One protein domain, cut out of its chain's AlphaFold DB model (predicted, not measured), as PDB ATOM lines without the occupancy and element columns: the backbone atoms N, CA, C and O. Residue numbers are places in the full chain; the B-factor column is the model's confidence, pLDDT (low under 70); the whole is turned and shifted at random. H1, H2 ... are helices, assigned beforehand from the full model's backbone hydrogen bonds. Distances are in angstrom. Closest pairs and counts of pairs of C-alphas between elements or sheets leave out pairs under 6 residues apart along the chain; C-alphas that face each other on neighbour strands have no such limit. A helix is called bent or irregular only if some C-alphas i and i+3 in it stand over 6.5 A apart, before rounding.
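This is residues 13 to 108 of the 116 residues of an uncharacterized protein of Mycoplasma sp. CAG:472 (UniProt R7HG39). Picture a long, narrow helical hairpin, H1 with H2a, whose second helix bends away from H1 in a short arm, H2b; a small third helix, H3, folds back at that splayed end, running from beside H2b to the early part of H1. The printed part has 96 residues with three named helices, H1, H2 and H3 in that order, and no named strand; the class is all helix. It is a rod spanning 60 by 29 by 12 A, only just extended, close to loose, with a radius of gyration of the C-alphas of 19.0 A.

Begin with H1, residues 17 to 51. By its hydrogen bonds H2, residues 55 to 87, was assigned as one helix, but it is bent: C-alphas 76 and 79 are 6.7 A apart, and its arms H2a, residues 55 to 76, and H2b, residues 79 to 87, stand at a steep tilt of 46 degrees. H1 and H2a form a hairpin and touch, opposite ways at a shallow tilt of 15 degrees; their closest C-alphas, of Leu 46 and Ile 58, are 5.8 A apart. Look next at H3, residues 96 to 107: it touches H1 at residues 17 to 28 alone, the same way at a steep tilt of 45 degrees, with the C-alphas of Gly 24 and Ile 106 closest at 3.9 A. H2b and H3 are close but not clearly touching, opposite ways at a shallow tilt of 7 degrees; their closest C-alphas, of Pro 79 and Val 103, are 6.5 A apart. H1 and H2b are apart; H2a and H3 are only just apart, 8.4 A at the closest. Each O i to N i+4 pair is within hydrogen-bond range in H2b and H3, against 29 of 31 in H1 and 17 of 18 in H2a.

Find C-alpha 17 at (-12.036, 8.495, -25.720); from there H1 runs 50.1 A to C-alpha 51 at (4.491, 54.716, -35.643). H2a covers 31.9 A and H2b 12.3 A, and H3 runs 16.2 A to C-alpha 107 at (-6.050, 18.286, -21.913).

The C-alphas farthest apart, of Ala 52 and Glu 94, are 60.0 A apart. The printed part has no cut; the link from H1 to H2 is tight and that from H2 to H3 short. Mean pLDDT of the printed part is 78.8, with residues 14, 53, 55 to 58 and 90 to 94 under 70.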
ATOM      1  N   CYS A  13     -17.210   8.113 -21.709       74.25
ATOM      2  CA  CYS A  13     -15.889   8.712 -21.872       74.25
ATOM      3  C   CYS A  13     -14.843   7.690 -22.313       74.25
ATOM      4  O   CYS A  13     -14.094   7.998 -23.228       74.25
ATOM      5  N   SER A  14     -14.835   6.480 -21.743       69.81
ATOM      6  CA  SER A  14     -13.926   5.397 -22.156       69.81
ATOM      7  C   SER A  14     -14.216   4.917 -23.587       69.81
ATOM      8  O   SER A  14     -13.310   4.831 -24.412       69.81
ATOM      9  N   THR A  15     -15.495   4.730 -23.934       74.12
ATOM     10  CA  THR A  15     -15.920   4.299 -25.280       74.12
ATOM     11  C   THR A  15     -15.629   5.354 -26.356       74.12
ATOM     12  O   THR A  15     -15.273   5.022 -27.483       74.12
ATOM     13  N   THR A  16     -15.757   6.640 -26.015       73.50
ATOM     14  CA  THR A  16     -15.588   7.771 -26.952       73.50
ATOM     15  C   THR A  16     -14.209   8.425 -26.831       73.50
ATOM     16  O   THR A  16     -13.936   9.459 -27.445       73.50
ATOM     17  N   ALA A  17     -13.307   7.859 -26.031       74.38
ATOM     18  CA  ALA A  17     -12.036   8.495 -25.720       74.38
ATOM     19  C   ALA A  17     -11.138   8.676 -26.950       74.38
ATOM     20  O   ALA A  17     -10.414   9.665 -27.009       74.38
ATOM     21  N   GLU A  18     -11.222   7.807 -27.962       75.12
ATOM     22  CA  GLU A  18     -10.497   7.997 -29.229       75.12
ATOM     23  C   GLU A  18     -10.891   9.315 -29.924       75.12
ATOM     24  O   GLU A  18     -10.035  10.058 -30.412       75.12
ATOM     25  N   VAL A  19     -12.180   9.668 -29.892       80.25
ATOM     26  CA  VAL A  19     -12.698  10.927 -30.449       80.25
ATOM     27  C   VAL A  19     -12.214  12.116 -29.617       80.25
ATOM     28  O   VAL A  19     -11.752  13.119 -30.167       80.25
ATOM     29  N   TRP A  20     -12.247  11.995 -28.289       76.25
ATOM     30  CA  TRP A  20     -11.755  13.034 -27.381       76.25
ATOM     31  C   TRP A  20     -10.241  13.248 -27.473       76.25
ATOM     32  O   TRP A  20      -9.794  14.388 -27.381       76.25
ATOM     33  N   GLN A  21      -9.449  12.202 -27.726       77.50
ATOM     34  CA  GLN A  21      -8.012  12.316 -28.002       77.50
ATOM     35  C   GLN A  21      -7.744  13.064 -29.310       77.50
ATOM     36  O   GLN A  21      -6.851  13.915 -29.372       77.50
ATOM     37  N   PHE A  22      -8.512  12.764 -30.361       81.25
ATOM     38  CA  PHE A  22      -8.390  13.448 -31.645       81.25
ATOM     39  C   PHE A  22      -8.724  14.939 -31.510       81.25
ATOM     40  O   PHE A  22      -7.945  15.799 -31.929       81.25
ATOM     41  N   ILE A  23      -9.827  15.251 -30.827       84.31
ATOM     42  CA  ILE A  23     -10.229  16.624 -30.503       84.31
ATOM     43  C   ILE A  23      -9.175  17.305 -29.625       84.31
ATOM     44  O   ILE A  23      -8.762  18.420 -29.932       84.31
ATOM     45  N   GLY A  24      -8.669  16.635 -28.587       79.19
ATOM     46  CA  GLY A  24      -7.612  17.148 -27.713       79.19
ATOM     47  C   GLY A  24      -6.333  17.489 -28.479       79.19
ATOM     48  O   GLY A  24      -5.732  18.539 -28.258       79.19
ATOM     49  N   ARG A  25      -5.940  16.663 -29.456       83.06
ATOM     50  CA  ARG A  25      -4.795  16.938 -30.340       83.06
ATOM     51  C   ARG A  25      -5.031  18.168 -31.217       83.06
ATOM     52  O   ARG A  25      -4.130  18.994 -31.344       83.06
ATOM     53  N   ILE A  26      -6.231  18.325 -31.776       86.19
ATOM     54  CA  ILE A  26      -6.601  19.517 -32.553       86.19
ATOM     55  C   ILE A  26      -6.587  20.763 -31.663       86.19
ATOM     56  O   ILE A  26      -5.999  21.771 -32.044       86.19
ATOM     57  N   VAL A  27      -7.165  20.693 -30.462       84.19
ATOM     58  CA  VAL A  27      -7.178  21.797 -29.490       84.19
ATOM     59  C   VAL A  27      -5.756  22.156 -29.044       84.19
ATOM     60  O   VAL A  27      -5.435  23.340 -28.959       84.19
ATOM     61  N   LEU A  28      -4.864  21.177 -28.839       82.00
ATOM     62  CA  LEU A  28      -3.444  21.418 -28.543       82.00
ATOM     63  C   LEU A  28      -2.698  22.122 -29.684       82.00
ATOM     64  O   LEU A  28      -1.816  22.938 -29.423       82.00
ATOM     65  N   ILE A  29      -3.017  21.807 -30.936       85.94
ATOM     66  CA  ILE A  29      -2.411  22.476 -32.093       85.94
ATOM     67  C   ILE A  29      -2.986  23.890 -32.216       85.94
ATOM     68  O   ILE A  29      -2.249  24.869 -32.330       85.94
ATOM     69  N   LEU A  30      -4.305  24.021 -32.115       83.75
ATOM     70  CA  LEU A  30      -5.034  25.274 -32.251       83.75
ATOM     71  C   LEU A  30      -4.658  26.272 -31.144       83.75
ATOM     72  O   LEU A  30      -4.447  27.448 -31.442       83.75
ATOM     73  N   LYS A  31      -4.445  25.820 -29.901       78.12
ATOM     74  CA  LYS A  31      -3.964  26.682 -28.807       78.12
ATOM     75  C   LYS A  31      -2.544  27.214 -29.022       78.12
ATOM     76  O   LYS A  31      -2.162  28.115 -28.295       78.12
ATOM     77  N   ILE A  32      -1.750  26.652 -29.938       85.06
ATOM     78  CA  ILE A  32      -0.392  27.129 -30.269       85.06
ATOM     79  C   ILE A  32      -0.443  27.996 -31.531       85.06
ATOM     80  O   ILE A  32       0.118  29.089 -31.565       85.06
ATOM     81  N   VAL A  33      -1.174  27.550 -32.551       87.94
ATOM     82  CA  VAL A  33      -1.307  28.264 -33.827       87.94
ATOM     83  C   VAL A  33      -2.037  29.600 -33.652       87.94
ATOM     84  O   VAL A  33      -1.579  30.612 -34.183       87.94
ATOM     85  N   ILE A  34      -3.127  29.645 -32.873       85.88
ATOM     86  CA  ILE A  34      -3.886  30.883 -32.631       85.88
ATOM     87  C   ILE A  34      -3.036  31.982 -31.974       85.88
ATOM     88  O   ILE A  34      -3.019  33.088 -32.521       85.88
ATOM     89  N   PRO A  35      -2.335  31.756 -30.844       79.00
ATOM     90  CA  PRO A  35      -1.522  32.801 -30.234       79.00
ATOM     91  C   PRO A  35      -0.334  33.206 -31.103       79.00
ATOM     92  O   PRO A  35      -0.052  34.394 -31.174       79.00
ATOM     93  N   ILE A  36       0.317  32.284 -31.823       87.38
ATOM     94  CA  ILE A  36       1.409  32.655 -32.740       87.38
ATOM     95  C   ILE A  36       0.891  33.582 -33.845       87.38
ATOM     96  O   ILE A  36       1.455  34.652 -34.071       87.38
ATOM     97  N   MET A  37      -0.222  33.223 -34.492       85.31
ATOM     98  CA  MET A  37      -0.825  34.057 -35.534       85.31
ATOM     99  C   MET A  37      -1.263  35.421 -34.985       85.31
ATOM    100  O   MET A  37      -1.109  36.445 -35.648       85.31
ATOM    101  N   LEU A  38      -1.770  35.452 -33.753       82.31
ATOM    102  CA  LEU A  38      -2.150  36.682 -33.070       82.31
ATOM    103  C   LEU A  38      -0.990  37.589 -32.709       82.31
ATOM    104  O   LEU A  38      -1.130  38.800 -32.836       82.31
ATOM    105  N   ILE A  39       0.122  37.025 -32.250       82.75
ATOM    106  CA  ILE A  39       1.316  37.789 -31.907       82.75
ATOM    107  C   ILE A  39       1.880  38.433 -33.173       82.75
ATOM    108  O   ILE A  39       2.163  39.625 -33.169       82.75
ATOM    109  N   VAL A  40       1.960  37.689 -34.281       88.06
ATOM    110  CA  VAL A  40       2.460  38.221 -35.559       88.06
ATOM    111  C   VAL A  40       1.562  39.347 -36.078       88.06
ATOM    112  O   VAL A  40       2.051  40.435 -36.380       88.06
ATOM    113  N   LEU A  41       0.245  39.130 -36.129       81.62
ATOM    114  CA  LEU A  41      -0.703  40.162 -36.568       81.62
ATOM    115  C   LEU A  41      -0.741  41.356 -35.604       81.62
ATOM    116  O   LEU A  41      -0.838  42.498 -36.044       81.62
ATOM    117  N   GLY A  42      -0.618  41.090 -34.304       78.94
ATOM    118  CA  GLY A  42      -0.573  42.094 -33.252       78.94
ATOM    119  C   GLY A  42       0.658  42.982 -33.363       78.94
ATOM    120  O   GLY A  42       0.512  44.192 -33.374       78.94
ATOM    121  N   ILE A  43       1.862  42.426 -33.516       82.38
ATOM    122  CA  ILE A  43       3.093  43.224 -33.621       82.38
ATOM    123  C   ILE A  43       3.107  44.050 -34.908       82.38
ATOM    124  O   ILE A  43       3.474  45.219 -34.869       82.38
ATOM    125  N   ILE A  44       2.677  43.488 -36.042       84.56
ATOM    126  CA  ILE A  44       2.626  44.233 -37.310       84.56
ATOM    127  C   ILE A  44       1.620  45.385 -37.212       84.56
ATOM    128  O   ILE A  44       1.900  46.502 -37.647       84.56
ATOM    129  N   GLY A  45       0.450  45.125 -36.632       74.69
ATOM    130  CA  GLY A  45      -0.595  46.125 -36.497       74.69
ATOM    131  C   GLY A  45      -0.284  47.190 -35.448       74.69
ATOM    132  O   GLY A  45      -0.464  48.374 -35.718       74.69
ATOM    133  N   LEU A  46       0.209  46.791 -34.277       77.75
ATOM    134  CA  LEU A  46       0.621  47.707 -33.214       77.75
ATOM    135  C   LEU A  46       1.862  48.494 -33.633       77.75
ATOM    136  O   LEU A  46       1.912  49.686 -33.387       77.75
ATOM    137  N   GLY A  47       2.823  47.872 -34.320       81.81
ATOM    138  CA  GLY A  47       4.014  48.548 -34.830       81.81
ATOM    139  C   GLY A  47       3.664  49.676 -35.799       81.81
ATOM    140  O   GLY A  47       4.196  50.771 -35.673       81.81
ATOM    141  N   LYS A  48       2.713  49.457 -36.716       76.69
ATOM    142  CA  LYS A  48       2.217  50.529 -37.593       76.69
ATOM    143  C   LYS A  48       1.420  51.596 -36.841       76.69
ATOM    144  O   LYS A  48       1.629  52.772 -37.100       76.69
ATOM    145  N   ALA A  49       0.553  51.202 -35.908       74.19
ATOM    146  CA  ALA A  49      -0.275  52.140 -35.150       74.19
ATOM    147  C   ALA A  49       0.536  53.000 -34.158       74.19
ATOM    148  O   ALA A  49       0.229  54.173 -33.982       74.19
ATOM    149  N   VAL A  50       1.600  52.448 -33.561       74.06
ATOM    150  CA  VAL A  50       2.555  53.177 -32.704       74.06
ATOM    151  C   VAL A  50       3.372  54.171 -33.525       74.06
ATOM    152  O   VAL A  50       3.595  55.287 -33.078       74.06
ATOM    153  N   LEU A  51       3.791  53.797 -34.738       78.31
ATOM    154  CA  LEU A  51       4.491  54.716 -35.643       78.31
ATOM    155  C   LEU A  51       3.580  55.823 -36.198       78.31
ATOM    156  O   LEU A  51       4.086  56.852 -36.634       78.31
ATOM    157  N   ALA A  52       2.264  55.605 -36.209       76.88
ATOM    158  CA  ALA A  52       1.267  56.563 -36.677       76.88
ATOM    159  C   ALA A  52       0.655  57.427 -35.551       76.88
ATOM    160  O   ALA A  52      -0.157  58.292 -35.861       76.88
ATOM    161  N   ASP A  53       1.026  57.207 -34.277       64.56
ATOM    162  CA  ASP A  53       0.458  57.887 -33.091       64.56
ATOM    163  C   ASP A  53      -1.092  57.823 -33.015       64.56
ATOM    164  O   ASP A  53      -1.769  58.678 -32.444       64.56
ATOM    165  N   ASP A  54      -1.689  56.778 -33.601       70.31
ATOM    166  CA  ASP A  54      -3.141  56.610 -33.706       70.31
ATOM    167  C   ASP A  54      -3.669  55.713 -32.566       70.31
ATOM    168  O   ASP A  54      -3.950  54.517 -32.723       70.31
ATOM    169  N   ASP A  55      -3.845  56.303 -31.378       68.50
ATOM    170  CA  ASP A  55      -4.324  55.641 -30.146       68.50
ATOM    171  C   ASP A  55      -5.598  54.789 -30.328       68.50
ATOM    172  O   ASP A  55      -5.844  53.807 -29.612       68.50
ATOM    173  N   LYS A  56      -6.452  55.168 -31.285       69.56
ATOM    174  CA  LYS A  56      -7.711  54.471 -31.590       69.56
ATOM    175  C   LYS A  56      -7.470  53.102 -32.229       69.56
ATOM    176  O   LYS A  56      -8.170  52.134 -31.904       69.56
ATOM    177  N   GLU A  57      -6.478  52.999 -33.106       69.50
ATOM    178  CA  GLU A  57      -6.127  51.742 -33.767       69.50
ATOM    179  C   GLU A  57      -5.431  50.785 -32.797       69.50
ATOM    180  O   GLU A  57      -5.748  49.590 -32.777       69.50
ATOM    181  N   ILE A  58      -4.576  51.312 -31.913       68.62
ATOM    182  CA  ILE A  58      -3.903  50.538 -30.861       68.62
ATOM    183  C   ILE A  58      -4.941  49.846 -29.969       68.62
ATOM    184  O   ILE A  58      -4.915  48.621 -29.811       68.62
ATOM    185  N   LYS A  59      -5.921  50.597 -29.449       70.88
ATOM    186  CA  LYS A  59      -6.975  50.045 -28.580       70.88
ATOM    187  C   LYS A  59      -7.806  48.973 -29.277       70.88
ATOM    188  O   LYS A  59      -8.130  47.958 -28.666       70.88
ATOM    189  N   THR A  60      -8.114  49.156 -30.558       76.25
ATOM    190  CA  THR A  60      -8.912  48.196 -31.336       76.25
ATOM    191  C   THR A  60      -8.182  46.864 -31.505       76.25
ATOM    192  O   THR A  60      -8.792  45.797 -31.402       76.25
ATOM    193  N   GLN A  61      -6.870  46.901 -31.727       71.94
ATOM    194  CA  GLN A  61      -6.068  45.690 -31.868       71.94
ATOM    195  C   GLN A  61      -5.832  44.995 -30.529       71.94
ATOM    196  O   GLN A  61      -6.007  43.779 -30.444       71.94
ATOM    197  N   VAL A  62      -5.560  45.760 -29.469       78.19
ATOM    198  CA  VAL A  62      -5.470  45.246 -28.094       78.19
ATOM    199  C   VAL A  62      -6.764  44.542 -27.685       78.19
ATOM    200  O   VAL A  62      -6.717  43.432 -27.161       78.19
ATOM    201  N   ASN A  63      -7.930  45.114 -27.994       80.81
ATOM    202  CA  ASN A  63      -9.205  44.489 -27.640       80.81
ATOM    203  C   ASN A  63      -9.394  43.134 -28.347       80.81
ATOM    204  O   ASN A  63      -9.821  42.161 -27.729       80.81
ATOM    205  N   LYS A  64      -8.982  43.024 -29.620       79.06
ATOM    206  CA  LYS A  64      -9.004  41.756 -30.375       79.06
ATOM    207  C   LYS A  64      -8.051  40.701 -29.798       79.06
ATOM    208  O   LYS A  64      -8.358  39.509 -29.866       79.06
ATOM    209  N   LEU A  65      -6.911  41.119 -29.243       78.12
ATOM    210  CA  LEU A  65      -5.969  40.243 -28.536       78.12
ATOM    211  C   LEU A  65      -6.577  39.736 -27.219       78.12
ATOM    212  O   LEU A  65      -6.569  38.531 -26.965       78.12
ATOM    213  N   ILE A  66      -7.179  40.634 -26.432       85.12
ATOM    214  CA  ILE A  66      -7.816  40.311 -25.149       85.12
ATOM    215  C   ILE A  66      -8.974  39.324 -25.335       85.12
ATOM    216  O   ILE A  66      -9.038  38.326 -24.621       85.12
ATOM    217  N   THR A  67      -9.858  39.528 -26.317       83.94
ATOM    218  CA  THR A  67     -10.994  38.615 -26.554       83.94
ATOM    219  C   THR A  67     -10.540  37.177 -26.805       83.94
ATOM    220  O   THR A  67     -11.129  36.231 -26.285       83.94
ATOM    221  N   LYS A  68      -9.462  36.991 -27.574       80.75
ATOM    222  CA  LYS A  68      -8.943  35.650 -27.876       80.75
ATOM    223  C   LYS A  68      -8.166  35.047 -26.707       80.75
ATOM    224  O   LYS A  68      -8.206  33.833 -26.525       80.75
ATOM    225  N   PHE A  69      -7.520  35.877 -25.890       83.50
ATOM    226  CA  PHE A  69      -6.922  35.439 -24.631       83.50
ATOM    227  C   PHE A  69      -7.988  34.922 -23.655       83.50
ATOM    228  O   PHE A  69      -7.848  33.825 -23.117       83.50
ATOM    229  N   ILE A  70      -9.099  35.648 -23.500       87.00
ATOM    230  CA  ILE A  70     -10.230  35.229 -22.660       87.00
ATOM    231  C   ILE A  70     -10.789  33.882 -23.135       87.00
ATOM    232  O   ILE A  70     -11.009  32.996 -22.314       87.00
ATOM    233  N   ALA A  71     -10.957  33.682 -24.446       83.88
ATOM    234  CA  ALA A  71     -11.424  32.405 -24.988       83.88
ATOM    235  C   ALA A  71     -10.506  31.225 -24.603       83.88
ATOM    236  O   ALA A  71     -10.997  30.162 -24.224       83.88
ATOM    237  N   ALA A  72      -9.182  31.416 -24.633       78.69
ATOM    238  CA  ALA A  72      -8.225  30.392 -24.214       78.69
ATOM    239  C   ALA A  72      -8.313  30.090 -22.706       78.69
ATOM    240  O   ALA A  72      -8.298  28.923 -22.309       78.69
ATOM    241  N   VAL A  73      -8.452  31.128 -21.872       85.06
ATOM    242  CA  VAL A  73      -8.615  30.981 -20.417       85.06
ATOM    243  C   VAL A  73      -9.901  30.226 -20.084       85.06
ATOM    244  O   VAL A  73      -9.868  29.308 -19.270       85.06
ATOM    245  N   VAL A  74     -11.018  30.552 -20.743       85.75
ATOM    246  CA  VAL A  74     -12.316  29.897 -20.511       85.75
ATOM    247  C   VAL A  74     -12.259  28.410 -20.850       85.75
ATOM    248  O   VAL A  74     -12.715  27.605 -20.047       85.75
ATOM    249  N   ILE A  75     -11.655  28.017 -21.978       81.56
ATOM    250  CA  ILE A  75     -11.521  26.596 -22.356       81.56
ATOM    251  C   ILE A  75     -10.684  25.819 -21.328       81.56
ATOM    252  O   ILE A  75     -10.967  24.657 -21.055       81.56
ATOM    253  N   PHE A  76      -9.678  26.458 -20.727       78.25
ATOM    254  CA  PHE A  76      -8.857  25.845 -19.683       78.25
ATOM    255  C   PHE A  76      -9.574  25.768 -18.324       78.25
ATOM    256  O   PHE A  76      -9.380  24.821 -17.563       78.25
ATOM    257  N   PHE A  77     -10.410  26.759 -18.013       84.44
ATOM    258  CA  PHE A  77     -11.151  26.829 -16.754       84.44
ATOM    259  C   PHE A  77     -12.451  26.025 -16.757       84.44
ATOM    260  O   PHE A  77     -12.864  25.587 -15.688       84.44
ATOM    261  N   LEU A  78     -13.080  25.795 -17.914       86.19
ATOM    262  CA  LEU A  78     -14.353  25.073 -18.020       86.19
ATOM    263  C   LEU A  78     -14.305  23.688 -17.348       86.19
ATOM    264  O   LEU A  78     -15.162  23.425 -16.509       86.19
ATOM    265  N   PRO A  79     -13.297  22.833 -17.620       78.62
ATOM    266  CA  PRO A  79     -13.206  21.525 -16.985       78.62
ATOM    267  C   PRO A  79     -13.026  21.644 -15.471       78.62
ATOM    268  O   PRO A  79     -13.706  20.964 -14.716       78.62
ATOM    269  N   ASN A  80     -12.160  22.553 -15.013       82.94
ATOM    270  CA  ASN A  80     -11.915  22.758 -13.584       82.94
ATOM    271  C   ASN A  80     -13.162  23.261 -12.845       82.94
ATOM    272  O   ASN A  80     -13.453  22.799 -11.743       82.94
ATOM    273  N   LEU A  81     -13.904  24.187 -13.456       85.75
ATOM    274  CA  LEU A  81     -15.115  24.756 -12.879       85.75
ATOM    275  C   LEU A  81     -16.231  23.711 -12.796       85.75
ATOM    276  O   LEU A  81     -16.875  23.588 -11.758       85.75
ATOM    277  N   VAL A  82     -16.415  22.918 -13.853       84.00
ATOM    278  CA  VAL A  82     -17.411  21.840 -13.894       84.00
ATOM    279  C   VAL A  82     -17.093  20.763 -12.847       84.00
ATOM    280  O   VAL A  82     -17.987  20.386 -12.091       84.00
ATOM    281  N   THR A  83     -15.825  20.355 -12.696       77.75
ATOM    282  CA  THR A  83     -15.398  19.447 -11.612       77.75
ATOM    283  C   THR A  83     -15.724  20.020 -10.235       77.75
ATOM    284  O   THR A  83     -16.212  19.307  -9.363       77.75
ATOM    285  N   ALA A  84     -15.444  21.309 -10.019       84.75
ATOM    286  CA  ALA A  84     -15.677  21.963  -8.737       84.75
ATOM    287  C   ALA A  84     -17.173  22.042  -8.397       84.75
ATOM    288  O   ALA A  84     -17.554  21.741  -7.268       84.75
ATOM    289  N   CYS A  85     -18.023  22.383  -9.369       84.88
ATOM    290  CA  CYS A  85     -19.475  22.388  -9.192       84.88
ATOM    291  C   CYS A  85     -20.011  20.991  -8.873       84.88
ATOM    292  O   CYS A  85     -20.840  20.838  -7.980       84.88
ATOM    293  N   PHE A  86     -19.520  19.968  -9.566       80.00
ATOM    294  CA  PHE A  86     -19.984  18.605  -9.370       80.00
ATOM    295  C   PHE A  86     -19.539  17.982  -8.040       80.00
ATOM    296  O   PHE A  86     -20.318  17.259  -7.425       80.00
ATOM    297  N   LYS A  87     -18.362  18.351  -7.522       78.31
ATOM    298  CA  LYS A  87     -17.904  17.970  -6.171       78.31
ATOM    299  C   LYS A  87     -18.781  18.505  -5.037       78.31
ATOM    300  O   LYS A  87     -18.730  17.977  -3.931       78.31
ATOM    301  N   LEU A  88     -19.568  19.550  -5.292       83.00
ATOM    302  CA  LEU A  88     -20.495  20.130  -4.316       83.00
ATOM    303  C   LEU A  88     -21.869  19.438  -4.320       83.00
ATOM    304  O   LEU A  88     -22.658  19.642  -3.398       83.00
ATOM    305  N   VAL A  89     -22.170  18.622  -5.335       85.31
ATOM    306  CA  VAL A  89     -23.444  17.907  -5.463       85.31
ATOM    307  C   VAL A  89     -23.301  16.491  -4.887       85.31
ATOM    308  O   VAL A  89     -22.460  15.711  -5.326       85.31
ATOM    309  N   ASN A  90     -24.149  16.140  -3.912       63.94
ATOM    310  CA  ASN A  90     -24.151  14.851  -3.197       63.94
ATOM    311  C   ASN A  90     -24.677  13.677  -4.056       63.94
ATOM    312  O   ASN A  90     -25.716  13.094  -3.760       63.94
ATOM    313  N   GLY A  91     -23.967  13.348  -5.133       68.25
ATOM    314  CA  GLY A  91     -24.295  12.233  -6.035       68.25
ATOM    315  C   GLY A  91     -23.316  12.035  -7.197       68.25
ATOM    316  O   GLY A  91     -23.547  11.193  -8.055       68.25
ATOM    317  N   PHE A  92     -22.229  12.809  -7.253       68.56
ATOM    318  CA  PHE A  92     -21.301  12.797  -8.385       68.56
ATOM    319  C   PHE A  92     -20.178  11.749  -8.280       68.56
ATOM    320  O   PHE A  92     -19.468  11.517  -9.255       68.56
ATOM    321  N   SER A  93     -20.020  11.078  -7.136       67.75
ATOM    322  CA  SER A  93     -18.900  10.155  -6.891       67.75
ATOM    323  C   SER A  93     -18.812   8.991  -7.888       67.75
ATOM    324  O   SER A  93     -17.723   8.487  -8.139       67.75
ATOM    325  N   GLU A  94     -19.935   8.574  -8.479       69.56
ATOM    326  CA  GLU A  94     -19.982   7.477  -9.459       69.56
ATOM    327  C   GLU A  94     -19.537   7.911 -10.865       69.56
ATOM    328  O   GLU A  94     -18.970   7.119 -11.612       69.56
ATOM    329  N   VAL A  95     -19.747   9.182 -11.219       72.31
ATOM    330  CA  VAL A  95     -19.468   9.738 -12.556       72.31
ATOM    331  C   VAL A  95     -18.186  10.575 -12.601       72.31
ATOM    332  O   VAL A  95     -17.708  10.924 -13.680       72.31
ATOM    333  N   GLU A  96     -17.597  10.877 -11.439       75.69
ATOM    334  CA  GLU A  96     -16.340  11.623 -11.326       75.69
ATOM    335  C   GLU A  96     -15.194  10.907 -12.047       75.69
ATOM    336  O   GLU A  96     -14.434  11.542 -12.779       75.69
ATOM    337  N   ALA A  97     -15.098   9.584 -11.893       74.38
ATOM    338  CA  ALA A  97     -14.042   8.787 -12.509       74.38
ATOM    339  C   ALA A  97     -14.086   8.863 -14.046       74.38
ATOM    340  O   ALA A  97     -13.070   9.157 -14.678       74.38
ATOM    341  N   ASP A  98     -15.267   8.688 -14.646       75.38
ATOM    342  CA  ASP A  98     -15.449   8.755 -16.101       75.38
ATOM    343  C   ASP A  98     -15.229  10.165 -16.652       75.38
ATOM    344  O   ASP A  98     -14.575  10.353 -17.682       75.38
ATOM    345  N   TYR A  99     -15.720  11.177 -15.939       78.38
ATOM    346  CA  TYR A  99     -15.516  12.573 -16.302       78.38
ATOM    347  C   TYR A  99     -14.023  12.947 -16.326       78.38
ATOM    348  O   TYR A  99     -13.550  13.594 -17.267       78.38
ATOM    349  N   MET A 100     -13.251  12.495 -15.332       76.75
ATOM    350  CA  MET A 100     -11.812  12.757 -15.255       76.75
ATOM    351  C   MET A 100     -11.039  12.129 -16.420       76.75
ATOM    352  O   MET A 100     -10.061  12.720 -16.885       76.75
ATOM    353  N   ILE A 101     -11.492  10.986 -16.949       77.75
ATOM    354  CA  ILE A 101     -10.918  10.377 -18.158       77.75
ATOM    355  C   ILE A 101     -11.114  11.313 -19.358       77.75
ATOM    356  O   ILE A 101     -10.136  11.667 -20.016       77.75
ATOM    357  N   CYS A 102     -12.338  11.796 -19.602       79.69
ATOM    358  CA  CYS A 102     -12.616  12.742 -20.690       79.69
ATOM    359  C   CYS A 102     -11.745  14.007 -20.605       79.69
ATOM    360  O   CYS A 102     -11.099  14.391 -21.585       79.69
ATOM    361  N   VAL A 103     -11.687  14.642 -19.430       79.88
ATOM    362  CA  VAL A 103     -10.903  15.873 -19.228       79.88
ATOM    363  C   VAL A 103      -9.412  15.632 -19.460       79.88
ATOM    364  O   VAL A 103      -8.753  16.440 -20.122       79.88
ATOM    365  N   ASN A 104      -8.880  14.505 -18.985       79.38
ATOM    366  CA  ASN A 104      -7.483  14.144 -19.202       79.38
ATOM    367  C   ASN A 104      -7.174  13.898 -20.682       79.38
ATOM    368  O   ASN A 104      -6.133  14.340 -21.159       79.38
ATOM    369  N   CYS A 105      -8.078  13.273 -21.434       80.06
ATOM    370  CA  CYS A 105      -7.867  12.995 -22.856       80.06
ATOM    371  C   CYS A 105      -7.931  14.257 -23.731       80.06
ATOM    372  O   CYS A 105      -7.195  14.358 -24.714       80.06
ATOM    373  N   ILE A 106      -8.736  15.250 -23.342       78.88
ATOM    374  CA  ILE A 106      -8.787  16.562 -24.007       78.88
ATOM    375  C   ILE A 106      -7.542  17.396 -23.677       78.88
ATOM    376  O   ILE A 106      -6.947  18.006 -24.565       78.88
ATOM    377  N   SER A 107      -7.148  17.438 -22.399       76.88
ATOM    378  CA  SER A 107      -6.050  18.286 -21.913       76.88
ATOM    379  C   SER A 107      -4.664  17.702 -22.227       76.88
ATOM    380  O   SER A 107      -3.716  18.435 -22.515       76.88
ATOM    381  N   SER A 108      -4.542  16.373 -22.205       73.50
ATOM    382  CA  SER A 108      -3.308  15.606 -22.412       73.50
ATOM    383  C   SER A 108      -3.540  14.407 -23.351       73.50
ATOM    384  O   SER A 108      -3.539  13.253 -22.921       73.50
TER     385      SER A 108